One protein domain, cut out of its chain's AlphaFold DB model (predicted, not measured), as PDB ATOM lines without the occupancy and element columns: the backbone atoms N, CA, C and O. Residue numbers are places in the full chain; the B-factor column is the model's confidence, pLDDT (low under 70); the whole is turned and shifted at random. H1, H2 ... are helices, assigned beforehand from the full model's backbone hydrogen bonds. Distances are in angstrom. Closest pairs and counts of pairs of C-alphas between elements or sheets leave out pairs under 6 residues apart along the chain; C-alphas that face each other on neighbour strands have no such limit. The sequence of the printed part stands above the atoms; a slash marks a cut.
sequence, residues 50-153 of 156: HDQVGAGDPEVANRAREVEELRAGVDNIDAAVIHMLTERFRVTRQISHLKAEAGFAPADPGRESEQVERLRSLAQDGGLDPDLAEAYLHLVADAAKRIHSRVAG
ATOM      1  N   HIS A  50     -31.719 -16.030   5.993       76.62
ATOM      2  CA  HIS A  50     -32.149 -15.383   7.237       76.62
ATOM      3  C   HIS A  50     -33.544 -15.837   7.686       76.62
ATOM      4  O   HIS A  50     -33.790 -15.998   8.878       76.62
ATOM      5  N   ASP A  51     -34.440 -16.122   6.740       76.50
ATOM      6  CA  ASP A  51     -35.808 -16.547   7.047       76.50
ATOM      7  C   ASP A  51     -35.898 -18.051   7.368       76.50
ATOM      8  O   ASP A  51     -36.909 -18.533   7.879       76.50
ATOM      9  N   GLN A  52     -34.830 -18.813   7.099       73.00
ATOM     10  CA  GLN A  52     -34.804 -20.273   7.223       73.00
ATOM     11  C   GLN A  52     -34.264 -20.786   8.564       73.00
ATOM     12  O   GLN A  52     -34.387 -21.975   8.856       73.00
ATOM     13  N   VAL A  53     -33.751 -19.910   9.434       62.44
ATOM     14  CA  VAL A  53     -33.296 -20.274  10.793       62.44
ATOM     15  C   VAL A  53     -34.451 -20.817  11.658       62.44
ATOM     16  O   VAL A  53     -34.227 -21.616  12.570       62.44
ATOM     17  N   GLY A  54     -35.695 -20.439  11.332       63.19
ATOM     18  CA  GLY A  54     -36.935 -20.949  11.930       63.19
ATOM     19  C   GLY A  54     -37.744 -21.891  11.029       63.19
ATOM     20  O   GLY A  54     -38.938 -22.070  11.277       63.19
ATOM     21  N   ALA A  55     -37.147 -22.447   9.967       65.00
ATOM     22  CA  ALA A  55     -37.847 -23.329   9.033       65.00
ATOM     23  C   ALA A  55     -38.350 -24.619   9.709       65.00
ATOM     24  O   ALA A  55     -37.778 -25.107  10.682       65.00
ATOM     25  N   GLY A  56     -39.421 -25.198   9.155       66.88
ATOM     26  CA  GLY A  56     -40.016 -26.440   9.663       66.88
ATOM     27  C   GLY A  56     -39.149 -27.692   9.475       66.88
ATOM     28  O   GLY A  56     -39.408 -28.693  10.137       66.88
ATOM     29  N   ASP A  57     -38.134 -27.639   8.604       85.62
ATOM     30  CA  ASP A  57     -37.143 -28.706   8.427       85.62
ATOM     31  C   ASP A  57     -35.915 -28.455   9.331       85.62
ATOM     32  O   ASP A  57     -35.193 -27.469   9.124       85.62
ATOM     33  N   PRO A  58     -35.641 -29.333  10.318       86.81
ATOM     34  CA  PRO A  58     -34.499 -29.196  11.217       86.81
ATOM     35  C   PRO A  58     -33.135 -29.174  10.515       86.81
ATOM     36  O   PRO A  58     -32.213 -28.534  11.023       86.81
ATOM     37  N   GLU A  59     -32.975 -29.856   9.376       89.44
ATOM     38  CA  GLU A  59     -31.700 -29.884   8.652       89.44
ATOM     39  C   GLU A  59     -31.411 -28.524   8.008       89.44
ATOM     40  O   GLU A  59     -30.328 -27.966   8.194       89.44
ATOM     41  N   VAL A  60     -32.411 -27.946   7.340       87.88
ATOM     42  CA  VAL A  60     -32.321 -26.610   6.733       87.88
ATOM     43  C   VAL A  60     -32.046 -25.549   7.799       87.88
ATOM     44  O   VAL A  60     -31.147 -24.725   7.629       87.88
ATOM     45  N   ALA A  61     -32.741 -25.609   8.940       86.94
ATOM     46  CA  ALA A  61     -32.522 -24.675  10.042       86.94
ATOM     47  C   ALA A  61     -31.107 -24.784  10.645       86.94
ATOM     48  O   ALA A  61     -30.524 -23.775  11.045       86.94
ATOM     49  N   ASN A  62     -30.529 -25.990  10.709       91.81
ATOM     50  CA  ASN A  62     -29.147 -26.180  11.161       91.81
ATOM     51  C   ASN A  62     -28.140 -25.583  10.167       91.81
ATOM     52  O   ASN A  62     -27.243 -24.856  10.587       91.81
ATOM     53  N   ARG A  63     -28.310 -25.825   8.859       92.69
ATOM     54  CA  ARG A  63     -27.439 -25.239   7.823       92.69
ATOM     55  C   ARG A  63     -27.531 -23.719   7.783       92.69
ATOM     56  O   ARG A  63     -26.507 -23.058   7.656       92.69
ATOM     57  N   ALA A  64     -28.731 -23.162   7.947       91.06
ATOM     58  CA  ALA A  64     -28.920 -21.718   8.034       91.06
ATOM     59  C   ALA A  64     -28.130 -21.113   9.210       91.06
ATOM     60  O   ALA A  64     -27.460 -20.098   9.031       91.06
ATOM     61  N   ARG A  65     -28.120 -21.775  10.378       90.31
ATOM     62  CA  ARG A  65     -27.313 -21.354  11.538       90.31
ATOM     63  C   ARG A  65     -25.806 -21.429  11.277       90.31
ATOM     64  O   ARG A  65     -25.112 -20.461  11.562       90.31
ATOM     65  N   GLU A  66     -25.310 -22.519  10.687       94.25
ATOM     66  CA  GLU A  66     -23.888 -22.639  10.303       94.25
ATOM     67  C   GLU A  66     -23.462 -21.504   9.353       94.25
ATOM     68  O   GLU A  66     -22.388 -20.921   9.502       94.25
ATOM     69  N   VAL A  67     -24.320 -21.146   8.391       94.25
ATOM     70  CA  VAL A  67     -24.061 -20.026   7.478       94.25
ATOM     71  C   VAL A  67     -24.036 -18.686   8.216       94.25
ATOM     72  O   VAL A  67     -23.171 -17.862   7.920       94.25
ATOM     73  N   GLU A  68     -24.940 -18.442   9.169       93.38
ATOM     74  CA  GLU A  68     -24.916 -17.206   9.967       93.38
ATOM     75  C   GLU A  68     -23.644 -17.080  10.815       93.38
ATOM     76  O   GLU A  68     -23.047 -16.004  10.859       93.38
ATOM     77  N   GLU A  69     -23.170 -18.173  11.414       93.44
ATOM     78  CA  GLU A  69     -21.906 -18.182  12.162       93.44
ATOM     79  C   GLU A  69     -20.707 -17.843  11.263       93.44
ATOM     80  O   GLU A  69     -19.854 -17.031  11.628       93.44
ATOM     81  N   LEU A  70     -20.659 -18.407  10.051       96.81
ATOM     82  CA  LEU A  70     -19.617 -18.083   9.073       96.81
ATOM     83  C   LEU A  70     -19.705 -16.628   8.594       96.81
ATOM     84  O   LEU A  70     -18.671 -15.974   8.446       96.81
ATOM     85  N   ARG A  71     -20.917 -16.094   8.394       96.06
ATOM     86  CA  ARG A  71     -21.133 -14.685   8.021       96.06
ATOM     87  C   ARG A  71     -20.659 -13.728   9.106       96.06
ATOM     88  O   ARG A  71     -19.985 -12.761   8.778       96.06
ATOM     89  N   ALA A  72     -20.880 -14.044  10.380       95.25
ATOM     90  CA  ALA A  72     -20.301 -13.266  11.475       95.25
ATOM     91  C   ALA A  72     -18.757 -13.255  11.421       95.25
ATOM     92  O   ALA A  72     -18.117 -12.255  11.753       95.25
ATOM     93  N   GLY A  73     -18.138 -14.350  10.968       97.62
ATOM     94  CA  GLY A  73     -16.707 -14.398  10.660       97.62
ATOM     95  C   GLY A  73     -16.298 -13.433   9.541       97.62
ATOM     96  O   GLY A  73     -15.313 -12.710   9.694       97.62
ATOM     97  N   VAL A  74     -17.067 -13.386   8.449       97.00
ATOM     98  CA  VAL A  74     -16.856 -12.443   7.334       97.00
ATOM     99  C   VAL A  74     -16.987 -10.995   7.809       97.00
ATOM    100  O   VAL A  74     -16.075 -10.206   7.575       97.00
ATOM    101  N   ASP A  75     -18.034 -10.665   8.565       97.75
ATOM    102  CA  ASP A  75     -18.267  -9.309   9.078       97.75
ATOM    103  C   ASP A  75     -17.096  -8.807   9.944       97.75
ATOM    104  O   ASP A  75     -16.688  -7.643   9.873       97.75
ATOM    105  N   ASN A  76     -16.499  -9.696  10.744       97.94
ATOM    106  CA  ASN A  76     -15.317  -9.375  11.545       97.94
ATOM    107  C   ASN A  76     -14.079  -9.093  10.679       97.94
ATOM    108  O   ASN A  76     -13.302  -8.180  10.983       97.94
ATOM    109  N   ILE A  77     -13.882  -9.862   9.604       97.81
ATOM    110  CA  ILE A  77     -12.799  -9.627   8.640       97.81
ATOM    111  C   ILE A  77     -13.017  -8.281   7.944       97.81
ATOM    112  O   ILE A  77     -12.079  -7.485   7.856       97.81
ATOM    113  N   ASP A  78     -14.244  -7.981   7.527       98.12
ATOM    114  CA  ASP A  78     -14.588  -6.720   6.871       98.12
ATOM    115  C   ASP A  78     -14.315  -5.517   7.781       98.12
ATOM    116  O   ASP A  78     -13.708  -4.529   7.352       98.12
ATOM    117  N   ALA A  79     -14.655  -5.614   9.069       98.25
ATOM    118  CA  ALA A  79     -14.315  -4.585  10.050       98.25
ATOM    119  C   ALA A  79     -12.794  -4.344  10.131       98.25
ATOM    120  O   ALA A  79     -12.341  -3.191  10.132       98.25
ATOM    121  N   ALA A  80     -11.991  -5.413  10.139       98.38
ATOM    122  CA  ALA A  80     -10.533  -5.310  10.127       98.38
ATOM    123  C   ALA A  80     -10.010  -4.685   8.820       98.38
ATOM    124  O   ALA A  80      -9.132  -3.818   8.862       98.38
ATOM    125  N   VAL A  81     -10.574  -5.051   7.665       97.50
ATOM    126  CA  VAL A  81     -10.221  -4.470   6.359       97.50
ATOM    127  C   VAL A  81     -10.485  -2.964   6.340       97.50
ATOM    128  O   VAL A  81      -9.609  -2.194   5.935       97.50
ATOM    129  N   ILE A  82     -11.645  -2.511   6.826       97.88
ATOM    130  CA  ILE A  82     -11.976  -1.080   6.902       97.88
ATOM    131  C   ILE A  82     -11.023  -0.331   7.839       97.88
ATOM    132  O   ILE A  82     -10.571   0.777   7.517       97.88
ATOM    133  N   HIS A  83     -10.653  -0.931   8.970       98.25
ATOM    134  CA  HIS A  83      -9.673  -0.337   9.875       98.25
ATOM    135  C   HIS A  83      -8.291  -0.195   9.211       98.25
ATOM    136  O   HIS A  83      -7.694   0.884   9.227       98.25
ATOM    137  N   MET A  84      -7.813  -1.238   8.529       98.19
ATOM    138  CA  MET A  84      -6.533  -1.207   7.814       98.19
ATOM    139  C   MET A  84      -6.527  -0.209   6.654       98.19
ATOM    140  O   MET A  84      -5.537   0.496   6.436       98.19
ATOM    141  N   LEU A  85      -7.640  -0.091   5.928       97.81
ATOM    142  CA  LEU A  85      -7.809   0.934   4.901       97.81
ATOM    143  C   LEU A  85      -7.753   2.339   5.503       97.81
ATOM    144  O   LEU A  85      -7.083   3.211   4.945       97.81
ATOM    145  N   THR A  86      -8.391   2.559   6.652       98.06
ATOM    146  CA  THR A  86      -8.356   3.848   7.359       98.06
ATOM    147  C   THR A  86      -6.917   4.281   7.639       98.06
ATOM    148  O   THR A  86      -6.530   5.404   7.288       98.06
ATOM    149  N   GLU A  87      -6.091   3.371   8.157       98.38
ATOM    150  CA  GLU A  87      -4.672   3.636   8.403       98.38
ATOM    151  C   GLU A  87      -3.870   3.835   7.113       98.38
ATOM    152  O   GLU A  87      -3.098   4.794   6.994       98.38
ATOM    153  N   ARG A  88      -4.101   3.011   6.084       97.19
ATOM    154  CA  ARG A  88      -3.468   3.188   4.768       97.19
ATOM    155  C   ARG A  88      -3.748   4.582   4.195       97.19
ATOM    156  O   ARG A  88      -2.849   5.238   3.655       97.19
ATOM    157  N   PHE A  89      -4.982   5.066   4.316       97.00
ATOM    158  CA  PHE A  89      -5.370   6.384   3.822       97.00
ATOM    159  C   PHE A  89      -4.862   7.532   4.697       97.00
ATOM    160  O   PHE A  89      -4.605   8.616   4.168       97.00
ATOM    161  N   ARG A  90      -4.632   7.310   5.997       97.06
ATOM    162  CA  ARG A  90      -3.923   8.271   6.855       97.06
ATOM    163  C   ARG A  90      -2.525   8.565   6.311       97.06
ATOM    164  O   ARG A  90      -2.181   9.732   6.135       97.06
ATOM    165  N   VAL A  91      -1.766   7.527   5.963       97.12
ATOM    166  CA  VAL A  91      -0.427   7.670   5.360       97.12
ATOM    167  C   VAL A  91      -0.508   8.246   3.941       97.12
ATOM    168  O   VAL A  91       0.268   9.129   3.584       97.12
ATOM    169  N   THR A  92      -1.494   7.830   3.141       95.75
ATOM    170  CA  THR A  92      -1.718   8.374   1.785       95.75
ATOM    171  C   THR A  92      -1.938   9.890   1.802       95.75
ATOM    172  O   THR A  92      -1.415  10.594   0.942       95.75
ATOM    173  N   ARG A  93      -2.673  10.423   2.788       95.31
ATOM    174  CA  ARG A  93      -2.840  11.877   2.952       95.31
ATOM    175  C   ARG A  93      -1.515  12.572   3.258       95.31
ATOM    176  O   ARG A  93      -1.222  13.596   2.651       95.31
ATOM    177  N   GLN A  94      -0.676  12.000   4.116       96.75
ATOM    178  CA  GLN A  94       0.659  12.553   4.380       96.75
ATOM    179  C   GLN A  94       1.516  12.582   3.105       96.75
ATOM    180  O   GLN A  94       2.068  13.625   2.764       96.75
ATOM    181  N   ILE A  95       1.531  11.484   2.340       95.94
ATOM    182  CA  ILE A  95       2.189  11.425   1.023       95.94
ATOM    183  C   ILE A  95       1.617  12.494   0.084       95.94
ATOM    184  O   ILE A  95       2.368  13.129  -0.649       95.94
ATOM    185  N   SER A  96       0.301  12.724   0.114       94.31
ATOM    186  CA  SER A  96      -0.354  13.722  -0.739       94.31
ATOM    187  C   SER A  96       0.139  15.146  -0.488       94.31
ATOM    188  O   SER A  96       0.405  15.863  -1.448       94.31
ATOM    189  N   HIS A  97       0.318  15.528   0.780       94.75
ATOM    190  CA  HIS A  97       0.844  16.839   1.149       94.75
ATOM    191  C   HIS A  97       2.290  17.000   0.680       94.75
ATOM    192  O   HIS A  97       2.589  17.959  -0.021       94.75
ATOM    193  N   LEU A  98       3.145  16.003   0.940       96.06
ATOM    194  CA  LEU A  98       4.540  16.017   0.487       96.06
ATOM    195  C   LEU A  98       4.654  16.100  -1.042       96.06
ATOM    196  O   LEU A  98       5.464  16.857  -1.574       96.06
ATOM    197  N   LYS A  99       3.817  15.349  -1.769       94.06
ATOM    198  CA  LYS A  99       3.761  15.415  -3.236       94.06
ATOM    199  C   LYS A  99       3.339  16.799  -3.723       94.06
ATOM    200  O   LYS A  99       3.929  17.297  -4.676       94.06
ATOM    201  N   ALA A 100       2.342  17.411  -3.086       93.62
ATOM    202  CA  ALA A 100       1.871  18.742  -3.450       93.62
ATOM    203  C   ALA A 100       2.938  19.817  -3.187       93.62
ATOM    204  O   ALA A 100       3.214  20.614  -4.080       93.62
ATOM    205  N   GLU A 101       3.580  19.791  -2.016       94.12
ATOM    206  CA  GLU A 101       4.658  20.714  -1.632       94.12
ATOM    207  C   GLU A 101       5.855  20.643  -2.587       94.12
ATOM    208  O   GLU A 101       6.410  21.671  -2.968       94.12
ATOM    209  N   ALA A 102       6.224  19.437  -3.026       95.56
ATOM    210  CA  ALA A 102       7.329  19.216  -3.957       95.56
ATOM    211  C   ALA A 102       6.931  19.308  -5.446       95.56
ATOM    212  O   ALA A 102       7.774  19.125  -6.323       95.56
ATOM    213  N   GLY A 103       5.658  19.567  -5.762       93.19
ATOM    214  CA  GLY A 103       5.167  19.678  -7.141       93.19
ATOM    215  C   GLY A 103       5.057  18.355  -7.913       93.19
ATOM    216  O   GLY A 103       4.816  18.378  -9.124       93.19
ATOM    217  N   PHE A 104       5.175  17.203  -7.249       94.00
ATOM    218  CA  PHE A 104       5.075  15.887  -7.884       94.00
ATOM    219  C   PHE A 104       3.680  15.602  -8.455       94.00
ATOM    220  O   PHE A 104       2.658  16.132  -8.007       94.00
ATOM    221  N   ALA A 105       3.636  14.722  -9.457       91.19
ATOM    222  CA  ALA A 105       2.384  14.226 -10.007       91.19
ATOM    223  C   ALA A 105       1.666  13.284  -9.012       91.19
ATOM    224  O   ALA A 105       2.314  12.567  -8.241       91.19
ATOM    225  N   PRO A 106       0.320  13.241  -9.038       89.06
ATOM    226  CA  PRO A 106      -0.456  12.252  -8.292       89.06
ATOM    227  C   PRO A 106      -0.065  10.805  -8.612       89.06
ATOM    228  O   PRO A 106       0.153  10.018  -7.687       89.06
ATOM    229  N   ALA A 107       0.048  10.481  -9.902       90.81
ATOM    230  CA  ALA A 107       0.407   9.157 -10.399       90.81
ATOM    231  C   ALA A 107       1.922   8.922 -10.354       90.81
ATOM    232  O   ALA A 107       2.708   9.850 -10.555       90.81
ATOM    233  N   ASP A 108       2.307   7.673 -10.115       93.94
ATOM    234  CA  ASP A 108       3.697   7.215 -10.129       93.94
ATOM    235  C   ASP A 108       3.735   5.817 -10.770       93.94
ATOM    236  O   ASP A 108       3.615   4.814 -10.065       93.94
ATOM    237  N   PRO A 109       3.845   5.731 -12.112       93.94
ATOM    238  CA  PRO A 109       3.722   4.462 -12.833       93.94
ATOM    239  C   PRO A 109       4.751   3.408 -12.417       93.94
ATOM    240  O   PRO A 109       4.447   2.214 -12.418       93.94
ATOM    241  N   GLY A 110       5.961   3.841 -12.043       96.19
ATOM    242  CA  GLY A 110       7.000   2.945 -11.541       96.19
ATOM    243  C   GLY A 110       6.567   2.314 -10.223       96.19
ATOM    244  O   GLY A 110       6.552   1.091 -10.092       96.19
ATOM    245  N   ARG A 111       6.097   3.142  -9.282       95.31
ATOM    246  CA  ARG A 111       5.587   2.649  -8.002       95.31
ATOM    247  C   ARG A 111       4.335   1.785  -8.148       95.31
ATOM    248  O   ARG A 111       4.196   0.803  -7.424       95.31
ATOM    249  N   GLU A 112       3.425   2.140  -9.051       94.88
ATOM    250  CA  GLU A 112       2.199   1.374  -9.311       94.88
ATOM    251  C   GLU A 112       2.535  -0.034  -9.838       94.88
ATOM    252  O   GLU A 112       1.988  -1.016  -9.339       94.88
ATOM    253  N   SER A 113       3.521  -0.153 -10.734       96.75
ATOM    254  CA  SER A 113       3.983  -1.448 -11.259       96.75
ATOM    255  C   SER A 113       4.577  -2.350 -10.165       96.75
ATOM    256  O   SER A 113       4.249  -3.532 -10.084       96.75
ATOM    257  N   GLU A 114       5.397  -1.794  -9.267       97.81
ATOM    258  CA  GLU A 114       5.935  -2.534  -8.112       97.81
ATOM    259  C   GLU A 114       4.837  -3.004  -7.147       97.81
ATOM    260  O   GLU A 114       4.940  -4.072  -6.541       97.81
ATOM    261  N   GLN A 115       3.794  -2.189  -6.961       97.25
ATOM    262  CA  GLN A 115       2.676  -2.543  -6.092       97.25
ATOM    263  C   GLN A 115       1.879  -3.718  -6.656       97.25
ATOM    264  O   GLN A 115       1.504  -4.587  -5.870       97.25
ATOM    265  N   VAL A 116       1.652  -3.751  -7.975       97.56
ATOM    266  CA  VAL A 116       0.973  -4.864  -8.655       97.56
ATOM    267  C   VAL A 116       1.744  -6.157  -8.422       97.56
ATOM    268  O   VAL A 116       1.185  -7.096  -7.862       97.56
ATOM    269  N   GLU A 117       3.037  -6.179  -8.748       98.06
ATOM    270  CA  GLU A 117       3.871  -7.377  -8.596       98.06
ATOM    271  C   GLU A 117       3.858  -7.894  -7.151       98.06
ATOM    272  O   GLU A 117       3.599  -9.070  -6.883       98.06
ATOM    273  N   ARG A 118       4.040  -6.986  -6.185       98.12
ATOM    274  CA  ARG A 118       4.033  -7.347  -4.766       98.12
ATOM    275  C   ARG A 118       2.686  -7.912  -4.311       98.12
ATOM    276  O   ARG A 118       2.673  -8.859  -3.532       98.12
ATOM    277  N   LEU A 119       1.562  -7.322  -4.724       97.56
ATOM    278  CA  LEU A 119       0.239  -7.801  -4.304       97.56
ATOM    279  C   LEU A 119      -0.131  -9.125  -4.969       97.56
ATOM    280  O   LEU A 119      -0.707  -9.974  -4.295       97.56
ATOM    281  N   ARG A 120       0.256  -9.334  -6.232       98.19
ATOM    282  CA  ARG A 120       0.085 -10.623  -6.915       98.19
ATOM    283  C   ARG A 120       0.864 -11.734  -6.209       98.19
ATOM    284  O   ARG A 120       0.294 -12.791  -5.964       98.19
ATOM    285  N   SER A 121       2.112 -11.483  -5.805       98.25
ATOM    286  CA  SER A 121       2.904 -12.446  -5.021       98.25
ATOM    287  C   SER A 121       2.261 -12.760  -3.664       98.25
ATOM    288  O   SER A 121       2.092 -13.929  -3.330       98.25
ATOM    289  N   LEU A 122       1.821 -11.743  -2.912       98.25
ATOM    290  CA  LEU A 122       1.137 -11.962  -1.628       98.25
ATOM    291  C   LEU A 122      -0.179 -12.737  -1.786       98.25
ATOM    292  O   LEU A 122      -0.544 -13.511  -0.904       98.25
ATOM    293  N   ALA A 123      -0.895 -12.526  -2.893       97.94
ATOM    294  CA  ALA A 123      -2.114 -13.260  -3.199       97.94
ATOM    295  C   ALA A 123      -1.822 -14.747  -3.430       97.94
ATOM    296  O   ALA A 123      -2.472 -15.590  -2.819       97.94
ATOM    297  N   GLN A 124      -0.794 -15.064  -4.224       98.00
ATOM    298  CA  GLN A 124      -0.359 -16.443  -4.461       98.00
ATOM    299  C   GLN A 124       0.022 -17.148  -3.155       98.00
ATOM    300  O   GLN A 124      -0.458 -18.252  -2.900       98.00
ATOM    301  N   ASP A 125       0.811 -16.490  -2.303       98.12
ATOM    302  CA  ASP A 125       1.229 -17.037  -1.007       98.12
ATOM    303  C   ASP A 125       0.038 -17.281  -0.064       98.12
ATOM    304  O   ASP A 125       0.039 -18.226   0.725       98.12
ATOM    305  N   GLY A 126      -0.989 -16.430  -0.146       96.62
ATOM    306  CA  GLY A 126      -2.207 -16.514   0.660       96.62
ATOM    307  C   GLY A 126      -3.323 -17.383   0.073       96.62
ATOM    308  O   GLY A 126      -4.364 -17.517   0.712       96.62
ATOM    309  N   GLY A 127      -3.148 -17.950  -1.127       96.88
ATOM    310  CA  GLY A 127      -4.197 -18.702  -1.826       96.88
ATOM    311  C   GLY A 127      -5.349 -17.840  -2.369       96.88
ATOM    312  O   GLY A 127      -6.439 -18.356  -2.607       96.88
ATOM    313  N   LEU A 128      -5.123 -16.538  -2.554       96.75
ATOM    314  CA  LEU A 128      -6.052 -15.600  -3.186       96.75
ATOM    315  C   LEU A 128      -5.750 -15.490  -4.686       96.75
ATOM    316  O   LEU A 128      -4.590 -15.504  -5.096       96.75
ATOM    317  N   ASP A 129      -6.789 -15.320  -5.505       97.12
ATOM    318  CA  ASP A 129      -6.631 -15.030  -6.932       97.12
ATOM    319  C   ASP A 129      -5.797 -13.739  -7.140       97.12
ATOM    320  O   ASP A 129      -6.194 -12.667  -6.664       97.12
ATOM    321  N   PRO A 130      -4.643 -13.803  -7.838       97.62
ATOM    322  CA  PRO A 130      -3.812 -12.631  -8.107       97.62
ATOM    323  C   PRO A 130      -4.540 -11.518  -8.863       97.62
ATOM    324  O   PRO A 130      -4.256 -10.343  -8.625       97.62
ATOM    325  N   ASP A 131      -5.491 -11.863  -9.732       96.50
ATOM    326  CA  ASP A 131      -6.236 -10.874 -10.513       96.50
ATOM    327  C   ASP A 131      -7.231 -10.111  -9.621       96.50
ATOM    328  O   ASP A 131      -7.417  -8.901  -9.776       96.50
ATOM    329  N   LEU A 132      -7.789 -10.775  -8.601       97.06
ATOM    330  CA  LEU A 132      -8.596 -10.121  -7.568       97.06
ATOM    331  C   LEU A 132      -7.751  -9.161  -6.716       97.06
ATOM    332  O   LEU A 132      -8.190  -8.049  -6.410       97.06
ATOM    333  N   ALA A 133      -6.529  -9.554  -6.351       96.62
ATOM    334  CA  ALA A 133      -5.619  -8.691  -5.597       96.62
ATOM    335  C   ALA A 133      -5.197  -7.447  -6.397       96.62
ATOM    336  O   ALA A 133      -5.117  -6.345  -5.845       96.62
ATOM    337  N   GLU A 134      -4.971  -7.602  -7.700       97.00
ATOM    338  CA  GLU A 134      -4.692  -6.492  -8.610       97.00
ATOM    339  C   GLU A 134      -5.905  -5.562  -8.767       97.00
ATOM    340  O   GLU A 134      -5.768  -4.341  -8.658       97.00
ATOM    341  N   ALA A 135      -7.114  -6.109  -8.924       97.25
ATOM    342  CA  ALA A 135      -8.338  -5.311  -8.972       97.25
ATOM    343  C   ALA A 135      -8.545  -4.493  -7.682       97.25
ATOM    344  O   ALA A 135      -8.866  -3.300  -7.737       97.25
ATOM    345  N   TYR A 136      -8.292  -5.100  -6.517       96.38
ATOM    346  CA  TYR A 136      -8.297  -4.399  -5.233       96.38
ATOM    347  C   TYR A 136      -7.250  -3.278  -5.191       96.38
ATOM    348  O   TYR A 136      -7.550  -2.162  -4.755       96.38
ATOM    349  N   LEU A 137      -6.029  -3.532  -5.674       96.25
ATOM    350  CA  LEU A 137      -4.992  -2.506  -5.744       96.25
ATOM    351  C   LEU A 137      -5.442  -1.314  -6.585       96.25
ATOM    352  O   LEU A 137      -5.311  -0.183  -6.118       96.25
ATOM    353  N   HIS A 138      -5.983  -1.551  -7.782       95.69
ATOM    354  CA  HIS A 138      -6.464  -0.487  -8.661       95.69
ATOM    355  C   HIS A 138      -7.547   0.352  -7.981       95.69
ATOM    356  O   HIS A 138      -7.424   1.578  -7.923       95.69
ATOM    357  N   LEU A 139      -8.536  -0.291  -7.351       96.19
ATOM    358  CA  LEU A 139      -9.588   0.395  -6.598       96.19
ATOM    359  C   LEU A 139      -9.006   1.355  -5.544       96.19
ATOM    360  O   LEU A 139      -9.383   2.531  -5.462       96.19
ATOM    361  N   VAL A 140      -8.074   0.859  -4.728       96.00
ATOM    362  CA  VAL A 140      -7.514   1.612  -3.603       96.00
ATOM    363  C   VAL A 140      -6.492   2.664  -4.072       96.00
ATOM    364  O   VAL A 140      -6.432   3.765  -3.513       96.00
ATOM    365  N   ALA A 141      -5.690   2.366  -5.096       94.38
ATOM    366  CA  ALA A 141      -4.722   3.290  -5.686       94.38
ATOM    367  C   ALA A 141      -5.414   4.451  -6.412       94.38
ATOM    368  O   ALA A 141      -5.013   5.605  -6.248       94.38
ATOM    369  N   ASP A 142      -6.501   4.196  -7.137       95.00
ATOM    370  CA  ASP A 142      -7.272   5.250  -7.795       95.00
ATOM    371  C   ASP A 142      -7.940   6.179  -6.780       95.00
ATOM    372  O   ASP A 142      -7.921   7.404  -6.936       95.00
ATOM    373  N   ALA A 143      -8.462   5.626  -5.683       94.81
ATOM    374  CA  ALA A 143      -8.958   6.429  -4.569       94.81
ATOM    375  C   ALA A 143      -7.858   7.308  -3.941       94.81
ATOM    376  O   ALA A 143      -8.110   8.476  -3.632       94.81
ATOM    377  N   ALA A 144      -6.631   6.798  -3.806       94.50
ATOM    378  CA  ALA A 144      -5.483   7.575  -3.340       94.50
ATOM    379  C   ALA A 144      -5.102   8.713  -4.307       94.50
ATOM    380  O   ALA A 144      -4.906   9.852  -3.874       94.50
ATOM    381  N   LYS A 145      -5.069   8.442  -5.618       92.88
ATOM    382  CA  LYS A 145      -4.767   9.441  -6.660       92.88
ATOM    383  C   LYS A 145      -5.783  10.590  -6.687       92.88
ATOM    384  O   LYS A 145      -5.385  11.742  -6.869       92.88
ATOM    385  N   ARG A 146      -7.068  10.323  -6.424       91.75
ATOM    386  CA  ARG A 146      -8.092  11.378  -6.262       91.75
ATOM    387  C   ARG A 146      -7.776  12.311  -5.089       91.75
ATOM    388  O   ARG A 146      -7.844  13.526  -5.227       91.75
ATOM    389  N   ILE A 147      -7.346  11.771  -3.944       89.69
ATOM    390  CA  ILE A 147      -6.930  12.590  -2.788       89.69
ATOM    391  C   ILE A 147      -5.738  13.481  -3.154       89.69
ATOM    392  O   ILE A 147      -5.751  14.674  -2.859       89.69
ATOM    393  N   HIS A 148      -4.728  12.920  -3.824       88.56
ATOM    394  CA  HIS A 148      -3.560  13.674  -4.288       88.56
ATOM    395  C   HIS A 148      -3.948  14.835  -5.213       88.56
ATOM    396  O   HIS A 148      -3.452  15.948  -5.045       88.56
ATOM    397  N   SER A 149      -4.862  14.588  -6.152       84.44
ATOM    398  CA  SER A 149      -5.317  15.595  -7.116       84.44
ATOM    399  C   SER A 149      -6.051  16.753  -6.431       84.44
ATOM    400  O   SER A 149      -5.782  17.912  -6.745       84.44
ATOM    401  N   ARG A 150      -6.888  16.458  -5.426       86.69
ATOM    402  CA  ARG A 150      -7.585  17.471  -4.613       86.69
ATOM    403  C   ARG A 150      -6.635  18.329  -3.787       86.69
ATOM    404  O   ARG A 150      -6.746  19.548  -3.809       86.69
ATOM    405  N   VAL A 151      -5.689  17.708  -3.078       83.31
ATOM    406  CA  VAL A 151      -4.730  18.431  -2.219       83.31
ATOM    407  C   VAL A 151      -3.807  19.327  -3.044       83.31
ATOM    408  O   VAL A 151      -3.459  20.419  -2.607       83.31
ATOM    409  N   ALA A 152      -3.460  18.910  -4.262       80.69
ATOM    410  CA  ALA A 152      -2.664  19.722  -5.174       80.69
ATOM    411  C   ALA A 152      -3.476  20.800  -5.930       80.69
ATOM    412  O   ALA A 152      -2.906  21.465  -6.793       80.69
ATOM    413  N   GLY A 153      -4.781  20.952  -5.660       75.31
ATOM    414  CA  GLY A 153      -5.652  21.926  -6.332       75.31
ATOM    415  C   GLY A 153      -5.876  21.652  -7.824       75.31
ATOM    416  O   GLY A 153      -6.120  22.583  -8.584       75.31
TER     417      GLY A 153
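This is residues 50 to 153 of the 156 residues of the protein "Chorismate mutase" of Bifidobacterium indicum LMG 11587 = DSM 20214 (UniProt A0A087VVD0). One very long helix, H1, makes the length of this model, and a hairpin of H2 and H3 packs on its later part through the last residues of H3. Residues 69 to 84 of H1 stand free. The 104 printed residues hold H1, H2 and H3 in that order, all helix, in an extended rod of 67 by 28 by 15 A; the radius of gyration of the C-alphas is 20.2 A.

Start at H1, residues 58 to 101: its residues 89 to 100 touch residues 144 to 151 of H3, residues 130 to 151, closest at C-alphas 96 and 148, 4.8 A apart. They run the same way at a steep tilt of 41 degrees. H2, residues 109 to 126, is apart from H1. H2 touches residues 130 to 137 of H3, closest at C-alphas 120 and 130, 4.5 A apart; this hairpin runs opposite ways, at 37 degrees, only just steep. In H1, H2 and H3 every O i to N i+4 pair is within hydrogen-bond range.

Find C-alpha 58 at (-34.499, -29.196, 11.217); H1 runs 64.7 A from there. H2 measures 25.6 A. H3 measures 31.6 A, ending at C-alpha 151, (-4.730, 18.431, -2.219).

C-alphas 56 and 102, the farthest apart, are 67.2 A apart. The printed part has no cut; the H1 to H2 link is short, the H2 to H3 link tight. Residues 53 to 56 have pLDDT under 70.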